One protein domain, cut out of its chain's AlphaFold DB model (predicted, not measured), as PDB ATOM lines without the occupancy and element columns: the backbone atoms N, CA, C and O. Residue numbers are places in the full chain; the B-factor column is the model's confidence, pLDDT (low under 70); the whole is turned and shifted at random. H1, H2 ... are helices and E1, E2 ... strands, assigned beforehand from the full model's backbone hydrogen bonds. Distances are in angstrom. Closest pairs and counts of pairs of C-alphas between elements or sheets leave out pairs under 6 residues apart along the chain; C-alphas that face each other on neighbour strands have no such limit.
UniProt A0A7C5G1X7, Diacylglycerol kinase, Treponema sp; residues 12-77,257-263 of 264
ATOM      1  N   LEU A  12     202.769 342.819 235.785       95.75
ATOM      2  CA  LEU A  12     201.675 343.779 235.787       95.75
ATOM      3  C   LEU A  12     202.204 345.130 235.318       95.75
ATOM      4  O   LEU A  12     203.079 345.716 235.954       95.75
ATOM      5  N   ILE A  13     201.672 345.620 234.204       96.44
ATOM      6  CA  ILE A  13     202.004 346.930 233.655       96.44
ATOM      7  C   ILE A  13     200.938 347.917 234.115       96.44
ATOM      8  O   ILE A  13     199.760 347.751 233.811       96.44
ATOM      9  N   ILE A  14     201.350 348.959 234.829       96.19
ATOM     10  CA  ILE A  14     200.442 349.995 235.322       96.19
ATOM     11  C   ILE A  14     200.721 351.291 234.568       96.19
ATOM     12  O   ILE A  14     201.843 351.796 234.597       96.19
ATOM     13  N   THR A  15     199.707 351.840 233.904       95.44
ATOM     14  CA  THR A  15     199.801 353.149 233.246       95.44
ATOM     15  C   THR A  15     199.083 354.204 234.074       95.44
ATOM     16  O   THR A  15     197.936 354.004 234.463       95.44
ATOM     17  N   ALA A  16     199.729 355.346 234.292       94.56
ATOM     18  CA  ALA A  16     199.169 356.503 234.981       94.56
ATOM     19  C   ALA A  16     199.061 357.675 233.999       94.56
ATOM     20  O   ALA A  16     200.057 358.334 233.705       94.56
ATOM     21  N   GLY A  17     197.871 357.910 233.451       91.31
ATOM     22  CA  GLY A  17     197.661 358.953 232.449       91.31
ATOM     23  C   GLY A  17     196.206 359.056 232.009       91.31
ATOM     24  O   GLY A  17     195.315 358.572 232.700       91.31
ATOM     25  N   GLY A  18     195.979 359.707 230.869       89.19
ATOM     26  CA  GLY A  18     194.654 359.808 230.251       89.19
ATOM     27  C   GLY A  18     194.457 358.852 229.079       89.19
ATOM     28  O   GLY A  18     195.253 357.935 228.849       89.19
ATOM     29  N   ASP A  19     193.426 359.129 228.286       87.12
ATOM     30  CA  ASP A  19     193.061 358.319 227.116       87.12
ATOM     31  C   ASP A  19     194.203 358.173 226.098       87.12
ATOM     32  O   ASP A  19     194.457 357.070 225.625       87.12
ATOM     33  N   GLY A  20     194.978 359.235 225.843       88.50
ATOM     34  CA  GLY A  20     196.126 359.179 224.923       88.50
ATOM     35  C   GLY A  20     197.233 358.217 225.377       88.50
ATOM     36  O   GLY A  20     197.722 357.419 224.581       88.50
ATOM     37  N   THR A  21     197.581 358.228 226.670       92.25
ATOM     38  CA  THR A  21     198.558 357.292 227.256       92.25
ATOM     39  C   THR A  21     198.065 355.851 227.149       92.25
ATOM     40  O   THR A  21     198.824 354.954 226.779       92.25
ATOM     41  N   SER A  22     196.779 355.635 227.437       92.06
ATOM     42  CA  SER A  22     196.150 354.318 227.321       92.06
ATOM     43  C   SER A  22     196.159 353.832 225.871       92.06
ATOM     44  O   SER A  22     196.545 352.697 225.607       92.06
ATOM     45  N   LEU A  23     195.801 354.694 224.920       92.75
ATOM     46  CA  LEU A  23     195.767 354.380 223.495       92.75
ATOM     47  C   LEU A  23     197.143 353.959 222.961       92.75
ATOM     48  O   LEU A  23     197.237 352.972 222.227       92.75
ATOM     49  N   GLU A  24     198.205 354.676 223.328       93.75
ATOM     50  CA  GLU A  24     199.579 354.371 222.909       93.75
ATOM     51  C   GLU A  24     200.067 353.027 223.473       93.75
ATOM     52  O   GLU A  24     200.520 352.153 222.720       93.75
ATOM     53  N   ALA A  25     199.909 352.827 224.786       94.62
ATOM     54  CA  ALA A  25     200.309 351.594 225.455       94.62
ATOM     55  C   ALA A  25     199.557 350.383 224.882       94.62
ATOM     56  O   ALA A  25     200.166 349.390 224.479       94.62
ATOM     57  N   LEU A  26     198.232 350.485 224.767       95.56
ATOM     58  CA  LEU A  26     197.394 349.405 224.264       95.56
ATOM     59  C   LEU A  26     197.646 349.098 222.788       95.56
ATOM     60  O   LEU A  26     197.630 347.931 222.413       95.56
ATOM     61  N   THR A  27     197.936 350.100 221.952       95.12
ATOM     62  CA  THR A  27     198.325 349.880 220.545       95.12
ATOM     63  C   THR A  27     199.613 349.061 220.449       95.12
ATOM     64  O   THR A  27     199.702 348.114 219.661       95.12
ATOM     65  N   THR A  28     200.594 349.374 221.296       94.75
ATOM     66  CA  THR A  28     201.856 348.627 221.371       94.75
ATOM     67  C   THR A  28     201.607 347.193 221.831       94.75
ATOM     68  O   THR A  28     202.036 346.239 221.184       94.75
ATOM     69  N   PHE A  29     200.827 347.018 222.898       94.69
ATOM     70  CA  PHE A  29     200.485 345.695 223.413       94.69
ATOM     71  C   PHE A  29     199.669 344.872 222.435       94.69
ATOM     72  O   PHE A  29     199.924 343.685 222.306       94.69
ATOM     73  N   TYR A  30     198.753 345.488 221.696       95.06
ATOM     74  CA  TYR A  30     197.935 344.822 220.691       95.06
ATOM     75  C   TYR A  30     198.763 344.160 219.586       95.06
ATOM     76  O   TYR A  30     198.439 343.064 219.128       95.06
ATOM     77  N   THR A  31     199.826 344.837 219.151       92.50
ATOM     78  CA  THR A  31     200.695 344.385 218.056       92.50
ATOM     79  C   THR A  31     201.801 343.435 218.518       92.50
ATOM     80  O   THR A  31     202.461 342.813 217.685       92.50
ATOM     81  N   ALA A  32     201.976 343.261 219.831       94.25
ATOM     82  CA  ALA A  32     202.953 342.339 220.389       94.25
ATOM     83  C   ALA A  32     202.606 340.859 220.090       94.25
ATOM     84  O   ALA A  32     201.424 340.481 220.026       94.25
ATOM     85  N   PRO A  33     203.620 339.977 219.959       94.12
ATOM     86  CA  PRO A  33     203.404 338.542 219.796       94.12
ATOM     87  C   PRO A  33     202.519 337.962 220.903       94.12
ATOM     88  O   PRO A  33     202.602 338.374 222.059       94.12
ATOM     89  N   GLY A  34     201.692 336.966 220.570       90.94
ATOM     90  CA  GLY A  34     200.789 336.330 221.541       90.94
ATOM     91  C   GLY A  34     201.514 335.768 222.768       90.94
ATOM     92  O   GLY A  34     201.009 335.889 223.877       90.94
ATOM     93  N   THR A  35     202.734 335.256 222.581       91.44
ATOM     94  CA  THR A  35     203.610 334.769 223.659       91.44
ATOM     95  C   THR A  35     204.023 335.862 224.645       91.44
ATOM     96  O   THR A  35     204.168 335.585 225.830       91.44
ATOM     97  N   VAL A  36     204.178 337.105 224.178       92.50
ATOM     98  CA  VAL A  36     204.447 338.267 225.038       92.50
ATOM     99  C   VAL A  36     203.160 338.691 225.740       92.50
ATOM    100  O   VAL A  36     203.155 338.895 226.948       92.50
ATOM    101  N   ARG A  37     202.039 338.752 225.009       93.75
ATOM    102  CA  ARG A  37     200.724 339.122 225.563       93.75
ATOM    103  C   ARG A  37     200.218 338.157 226.640       93.75
ATOM    104  O   ARG A  37     199.425 338.562 227.475       93.75
ATOM    105  N   SER A  38     200.676 336.907 226.665       91.81
ATOM    106  CA  SER A  38     200.358 335.957 227.742       91.81
ATOM    107  C   SER A  38     201.181 336.147 229.023       91.81
ATOM    108  O   SER A  38     200.895 335.490 230.017       91.81
ATOM    109  N   GLN A  39     202.202 337.006 229.010       94.38
ATOM    110  CA  GLN A  39     203.139 337.194 230.126       94.38
ATOM    111  C   GLN A  39     202.907 338.491 230.904       94.38
ATOM    112  O   GLN A  39     203.671 338.803 231.816       94.38
ATOM    113  N   PHE A  40     201.871 339.258 230.564       95.94
ATOM    114  CA  PHE A  40     201.507 340.436 231.336       95.94
ATOM    115  C   PHE A  40     200.000 340.658 231.412       95.94
ATOM    116  O   PHE A  40     199.237 340.095 230.634       95.94
ATOM    117  N   ALA A  41     199.590 341.518 232.339       96.56
ATOM    118  CA  ALA A  41     198.318 342.229 232.296       96.56
ATOM    119  C   ALA A  41     198.571 343.735 232.385       96.56
ATOM    120  O   ALA A  41     199.611 344.166 232.887       96.56
ATOM    121  N   ILE A  42     197.626 344.531 231.892       96.56
ATOM    122  CA  ILE A  42     197.635 345.985 232.027       96.56
ATOM    123  C   ILE A  42     196.559 346.442 233.020       96.56
ATOM    124  O   ILE A  42     195.445 345.912 233.031       96.56
ATOM    125  N   LEU A  43     196.906 347.444 233.828       96.38
ATOM    126  CA  LEU A  43     195.989 348.237 234.640       96.38
ATOM    127  C   LEU A  43     196.167 349.728 234.313       96.38
ATOM    128  O   LEU A  43     197.278 350.258 234.367       96.38
ATOM    129  N   ARG A  44     195.077 350.417 233.987       95.44
ATOM    130  CA  ARG A  44     195.067 351.811 233.529       95.44
ATOM    131  C   ARG A  44     194.447 352.715 234.583       95.44
ATOM    132  O   ARG A  44     193.230 352.709 234.766       95.44
ATOM    133  N   LEU A  45     195.284 353.499 235.258       95.25
ATOM    134  CA  LEU A  45     194.858 354.464 236.269       95.25
ATOM    135  C   LEU A  45     194.292 355.735 235.605       95.25
ATOM    136  O   LEU A  45     194.959 356.290 234.726       95.25
ATOM    137  N   PRO A  46     193.122 356.239 236.046       92.44
ATOM    138  CA  PRO A  46     192.459 357.409 235.465       92.44
ATOM    139  C   PRO A  46     193.095 358.724 235.953       92.44
ATOM    140  O   PRO A  46     192.554 359.406 236.822       92.44
ATOM    141  N   MET A  47     194.270 359.082 235.428       91.50
ATOM    142  CA  MET A  47     195.053 360.247 235.884       91.50
ATOM    143  C   MET A  47     195.146 361.381 234.850       91.50
ATOM    144  O   MET A  47     195.911 362.328 235.033       91.50
ATOM    145  N   GLY A  48     194.384 361.306 233.758       85.38
ATOM    146  CA  GLY A  48     194.267 362.363 232.758       85.38
ATOM    147  C   GLY A  48     193.031 363.245 232.933       85.38
ATOM    148  O   GLY A  48     192.226 363.074 233.847       85.38
ATOM    149  N   THR A  49     192.865 364.197 232.010       78.38
ATOM    150  CA  THR A  49     191.653 365.031 231.902       78.38
ATOM    151  C   THR A  49     190.483 364.293 231.240       78.38
ATOM    152  O   THR A  49     189.329 364.617 231.512       78.38
ATOM    153  N   GLY A  50     190.782 363.301 230.396       79.31
ATOM    154  CA  GLY A  50     189.856 362.301 229.864       79.31
ATOM    155  C   GLY A  50     190.371 360.907 230.213       79.31
ATOM    156  O   GLY A  50     191.572 360.656 230.073       79.31
ATOM    157  N   ASN A  51     189.479 360.057 230.730       85.69
ATOM    158  CA  ASN A  51     189.783 358.725 231.265       85.69
ATOM    159  C   ASN A  51     188.719 357.696 230.839       85.69
ATOM    160  O   ASN A  51     188.404 356.769 231.585       85.69
ATOM    161  N   ASP A  52     188.117 357.876 229.664       83.69
ATOM    162  CA  ASP A  52     187.111 356.950 229.139       83.69
ATOM    163  C   ASP A  52     187.701 355.561 228.832       83.69
ATOM    164  O   ASP A  52     186.984 354.559 228.831       83.69
ATOM    165  N   GLY A  53     189.009 355.499 228.571       81.38
ATOM    166  CA  GLY A  53     189.775 354.282 228.339       81.38
ATOM    167  C   GLY A  53     190.403 353.664 229.591       81.38
ATOM    168  O   GLY A  53     191.128 352.683 229.442       81.38
ATOM    169  N   ALA A  54     190.179 354.203 230.793       87.38
ATOM    170  CA  ALA A  54     190.690 353.624 232.040       87.38
ATOM    171  C   ALA A  54     189.896 352.371 232.471       87.38
ATOM    172  O   ALA A  54     188.800 352.110 231.970       87.38
ATOM    173  N   ASP A  55     190.446 351.571 233.394       88.44
ATOM    174  CA  ASP A  55     189.765 350.359 233.886       88.44
ATOM    175  C   ASP A  55     188.585 350.670 234.820       88.44
ATOM    176  O   ASP A  55     187.598 349.930 234.840       88.44
ATOM    177  N   SER A  56     188.651 351.796 235.533       86.75
ATOM    178  CA  SER A  56     187.506 352.457 236.163       86.75
ATOM    179  C   SER A  56     187.627 353.977 236.022       86.75
ATOM    180  O   SER A  56     188.665 354.507 235.628       86.75
ATOM    181  N   ARG A  57     186.549 354.694 236.345       81.12
ATOM    182  CA  ARG A  57     186.504 356.164 236.313       81.12
ATOM    183  C   ARG A  57     187.220 356.810 237.486       81.12
ATOM    184  O   ARG A  57     187.747 357.910 237.346       81.12
ATOM    185  N   ASP A  58     187.172 356.163 238.638       88.06
ATOM    186  CA  ASP A  58     187.798 356.618 239.867       88.06
ATOM    187  C   ASP A  58     189.017 355.757 240.201       88.06
ATOM    188  O   ASP A  58     189.107 354.568 239.865       88.06
ATOM    189  N   LEU A  59     189.985 356.405 240.841       91.75
ATOM    190  CA  LEU A  59     191.250 355.785 241.196       91.75
ATOM    191  C   LEU A  59     191.039 354.634 242.185       91.75
ATOM    192  O   LEU A  59     191.612 353.569 241.981       91.75
ATOM    193  N   ASP A  60     190.176 354.814 243.183       92.69
ATOM    194  CA  ASP A  60     189.935 353.825 244.239       92.69
ATOM    195  C   ASP A  60     189.396 352.509 243.663       92.69
ATOM    196  O   ASP A  60     189.985 351.452 243.882       92.69
ATOM    197  N   THR A  61     188.366 352.562 242.815       90.81
ATOM    198  CA  THR A  61     187.817 351.373 242.136       90.81
ATOM    199  C   THR A  61     188.828 350.725 241.186       90.81
ATOM    200  O   THR A  61     188.798 349.514 240.969       90.81
ATOM    201  N   THR A  62     189.744 351.506 240.608       92.88
ATOM    202  CA  THR A  62     190.825 350.945 239.784       92.88
ATOM    203  C   THR A  62     191.846 350.204 240.652       92.88
ATOM    204  O   THR A  62     192.257 349.096 240.311       92.88
ATOM    205  N   LEU A  63     192.238 350.784 241.789       94.19
ATOM    206  CA  LEU A  63     193.172 350.183 242.744       94.19
ATOM    207  C   LEU A  63     192.578 348.961 243.456       94.19
ATOM    208  O   LEU A  63     193.318 348.043 243.805       94.19
ATOM    209  N   ASP A  64     191.255 348.893 243.586       94.12
ATOM    210  CA  ASP A  64     190.526 347.722 244.081       94.12
ATOM    211  C   ASP A  64     190.894 346.436 243.321       94.12
ATOM    212  O   ASP A  64     190.894 345.356 243.915       94.12
ATOM    213  N   LEU A  65     191.261 346.537 242.034       94.00
ATOM    214  CA  LEU A  65     191.712 345.407 241.209       94.00
ATOM    215  C   LEU A  65     193.078 344.839 241.639       94.00
ATOM    216  O   LEU A  65     193.417 343.720 241.260       94.00
ATOM    217  N   LEU A  66     193.869 345.587 242.413       94.12
ATOM    218  CA  LEU A  66     195.170 345.142 242.925       94.12
ATOM    219  C   LEU A  66     195.065 344.413 244.265       94.12
ATOM    220  O   LEU A  66     195.940 343.621 244.601       94.12
ATOM    221  N   VAL A  67     194.026 344.716 245.044       94.00
ATOM    222  CA  VAL A  67     193.897 344.258 246.437       94.00
ATOM    223  C   VAL A  67     192.800 343.213 246.628       94.00
ATOM    224  O   VAL A  67     192.807 342.498 247.627       94.00
ATOM    225  N   HIS A  68     191.883 343.078 245.667       92.69
ATOM    226  CA  HIS A  68     190.858 342.037 245.658       92.69
ATOM    227  C   HIS A  68     191.191 340.920 244.658       92.69
ATOM    228  O   HIS A  68     191.943 341.145 243.707       92.69
ATOM    229  N   PRO A  69     190.599 339.721 244.816       92.94
ATOM    230  CA  PRO A  69     190.741 338.651 243.839       92.94
ATOM    231  C   PRO A  69     190.332 339.100 242.429       92.94
ATOM    232  O   PRO A  69     189.191 339.500 242.176       92.94
ATOM    233  N   THR A  70     191.277 339.005 241.498       94.69
ATOM    234  CA  THR A  70     191.075 339.313 240.084       94.69
ATOM    235  C   THR A  70     191.445 338.132 239.204       94.69
ATOM    236  O   THR A  70     192.146 337.203 239.606       94.69
ATOM    237  N   ARG A  71     190.946 338.166 237.970       94.12
ATOM    238  CA  ARG A  71     191.372 337.287 236.884       94.12
ATOM    239  C   ARG A  71     191.876 338.112 235.714       94.12
ATOM    240  O   ARG A  71     191.432 339.243 235.507       94.12
ATOM    241  N   ILE A  72     192.734 337.499 234.911       94.50
ATOM    242  CA  ILE A  72     193.130 338.050 233.620       94.50
ATOM    243  C   ILE A  72     192.024 337.740 232.616       94.50
ATOM    244  O   ILE A  72     191.590 336.594 232.481       94.50
ATOM    245  N   GLN A  73     191.572 338.766 231.910       94.56
ATOM    246  CA  GLN A  73     190.661 338.639 230.784       94.56
ATOM    247  C   GLN A  73     191.289 339.309 229.571       94.56
ATOM    248  O   GLN A  73     191.867 340.381 229.690       94.56
ATOM    249  N   PHE A  74     191.152 338.693 228.403       95.00
ATOM    250  CA  PHE A  74     191.537 339.342 227.161       95.00
ATOM    251  C   PHE A  74     190.361 340.182 226.663       95.00
ATOM    252  O   PHE A  74     189.292 339.650 226.367       95.00
ATOM    253  N   ASP A  75     190.549 341.495 226.591       94.50
ATOM    254  CA  ASP A  75     189.573 342.422 226.025       94.50
ATOM    255  C   ASP A  75     189.845 342.625 224.521       94.50
ATOM    256  O   ASP A  75     190.970 342.463 224.020       94.50
ATOM    257  N   ARG A  76     188.775 342.934 223.781       95.62
ATOM    258  CA  ARG A  76     188.801 343.214 222.338       95.62
ATOM    259  C   ARG A  76     189.160 344.680 222.082       95.62
ATOM    260  O   ARG A  76     188.908 345.541 222.920       95.62
ATOM    261  N   ALA A  77     189.685 344.959 220.894       96.50
ATOM    262  CA  ALA A  77     189.793 346.307 220.347       96.50
ATOM    263  C   ALA A  77     188.719 346.526 219.269       96.50
ATOM    264  O   ALA A  77     188.213 345.568 218.682       96.50
ATOM    265  N   ILE A 257     193.998 342.071 224.467       94.94
ATOM    266  CA  ILE A 257     194.598 342.880 225.523       94.94
ATOM    267  C   ILE A 257     194.336 342.230 226.883       94.94
ATOM    268  O   ILE A 257     193.179 342.194 227.295       94.94
ATOM    269  N   PRO A 258     195.364 341.743 227.594       95.75
ATOM    270  CA  PRO A 258     195.191 341.153 228.916       95.75
ATOM    271  C   PRO A 258     194.941 342.247 229.963       95.75
ATOM    272  O   PRO A 258     195.829 343.038 230.265       95.75
ATOM    273  N   VAL A 259     193.744 342.293 230.539       95.12
ATOM    274  CA  VAL A 259     193.354 343.246 231.591       95.12
ATOM    275  C   VAL A 259     192.968 342.519 232.873       95.12
ATOM    276  O   VAL A 259     192.594 341.342 232.848       95.12
ATOM    277  N   LEU A 260     193.006 343.232 233.998       95.19
ATOM    278  CA  LEU A 260     192.462 342.736 235.262       95.19
ATOM    279  C   LEU A 260     190.939 342.916 235.301       95.19
ATOM    280  O   LEU A 260     190.416 343.991 235.012       95.19
ATOM    281  N   LYS A 261     190.214 341.869 235.703       92.44
ATOM    282  CA  LYS A 261     188.781 341.938 236.023       92.44
ATOM    283  C   LYS A 261     188.532 341.386 237.420       92.44
ATOM    284  O   LYS A 261     189.060 340.329 237.768       92.44
ATOM    285  N   ARG A 262     187.694 342.077 238.193       90.12
ATOM    286  CA  ARG A 262     187.239 341.623 239.513       90.12
ATOM    287  C   ARG A 262     186.491 340.296 239.383       90.12
ATOM    288  O   ARG A 262     185.684 340.130 238.465       90.12
ATOM    289  N   LEU A 263     186.779 339.357 240.278       85.56
ATOM    290  CA  LEU A 263     185.956 338.161 240.430       85.56
ATOM    291  C   LEU A 263     184.633 338.532 241.128       85.56
ATOM    292  O   LEU A 263     184.648 339.418 241.985       85.56
TER     293      LEU A 263
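Overview. This is residues 12 to 77 and 257 to 263 of the 264 residues of the protein "Diacylglycerol kinase" of Treponema sp (UniProt A0A7C5G1X7). Strand E2 runs through the middle, paired with E1 in a small parallel sheet, with the long helix H1 over one face and H3 over the other, mainly at E2. A second sheet, the antiparallel pair E3 and E4, packs on E2 through E4, which reaches from the last residues of H1 to the last residues of H3; the short H2 sits at the far end of H1. The printed part has 73 residues, with three named helices and four named strands in the order E1 H1 H2 E2 H3 E3 E4, and its class is mixed, helices and strands. It is compact, with a radius of gyration of the C-alphas of 11.7 A and spans of 31 by 28 by 17 A.

Arrangement. E1, residues 12 to 17, and E2, residues 40 to 46, are parallel neighbours at 23 degrees; N 13 and O 41 are 2.8 A apart, within hydrogen-bond range. Between them in the chain come H1, residues 19 to 31, and H2, residues 34 to 37, in a strand-helix-strand unit, two parallel neighbour strands joined through helices, with a right-handed crossover. The closest C-alphas of H1 and E2, Ser 22 and Arg 44, are 6.8 A apart. H1 and H2 are close but not clearly touching, with Phe 29 and Arg 37 the closest C-alphas at 6.9 A. H3, residues 59 to 67, comes nearest to E2 at the C-alphas of Pro 46 and Leu 59, 6.1 A. H1 and H3 are apart. E3, residues 70 to 75, and E4, residues 257 to 262, are antiparallel neighbours at 143 degrees, with N 73 and O 259 at 2.9 A, within hydrogen-bond range. The closest C-alphas of E2 and E4 are Ala 41 and Pro 258, 4.7 A. The C-alphas of Tyr 30 in H1 and Ile 257 in E4 are 6.2 A apart, and those of Leu 65 in H3 and Arg 262 in E4 6.1 A. In H1 every O i to N i+4 pair is within hydrogen-bond range; in H3 2 of 5 are, beside 5 of 6 O i to N i+3 pairs, and H2 is too short for an O i to N i+4 pair.

Along the chain. E1 begins at C-alpha 12, (201.675, 343.779, 235.787), and is 16.0 A long. H1 measures 18.3 A, H2 4.9 A, E2 19.7 A and H3 12.9 A. E3 is 14.5 A long and E4 15.9 A, ending at C-alpha 262, (187.239, 341.623, 239.513).

Size, cuts and confidence. The two C-alphas farthest apart, those of Thr 35 and Thr 49, are 33.6 A apart. Residues 78 to 256 are not printed, and C-alphas 77 and 257 stand 7.9 A apart across this cut. The link from E2 to H3, residues 47 to 58, is long. The mean pLDDT of the printed part is 92.2, and no printed residue is under 70.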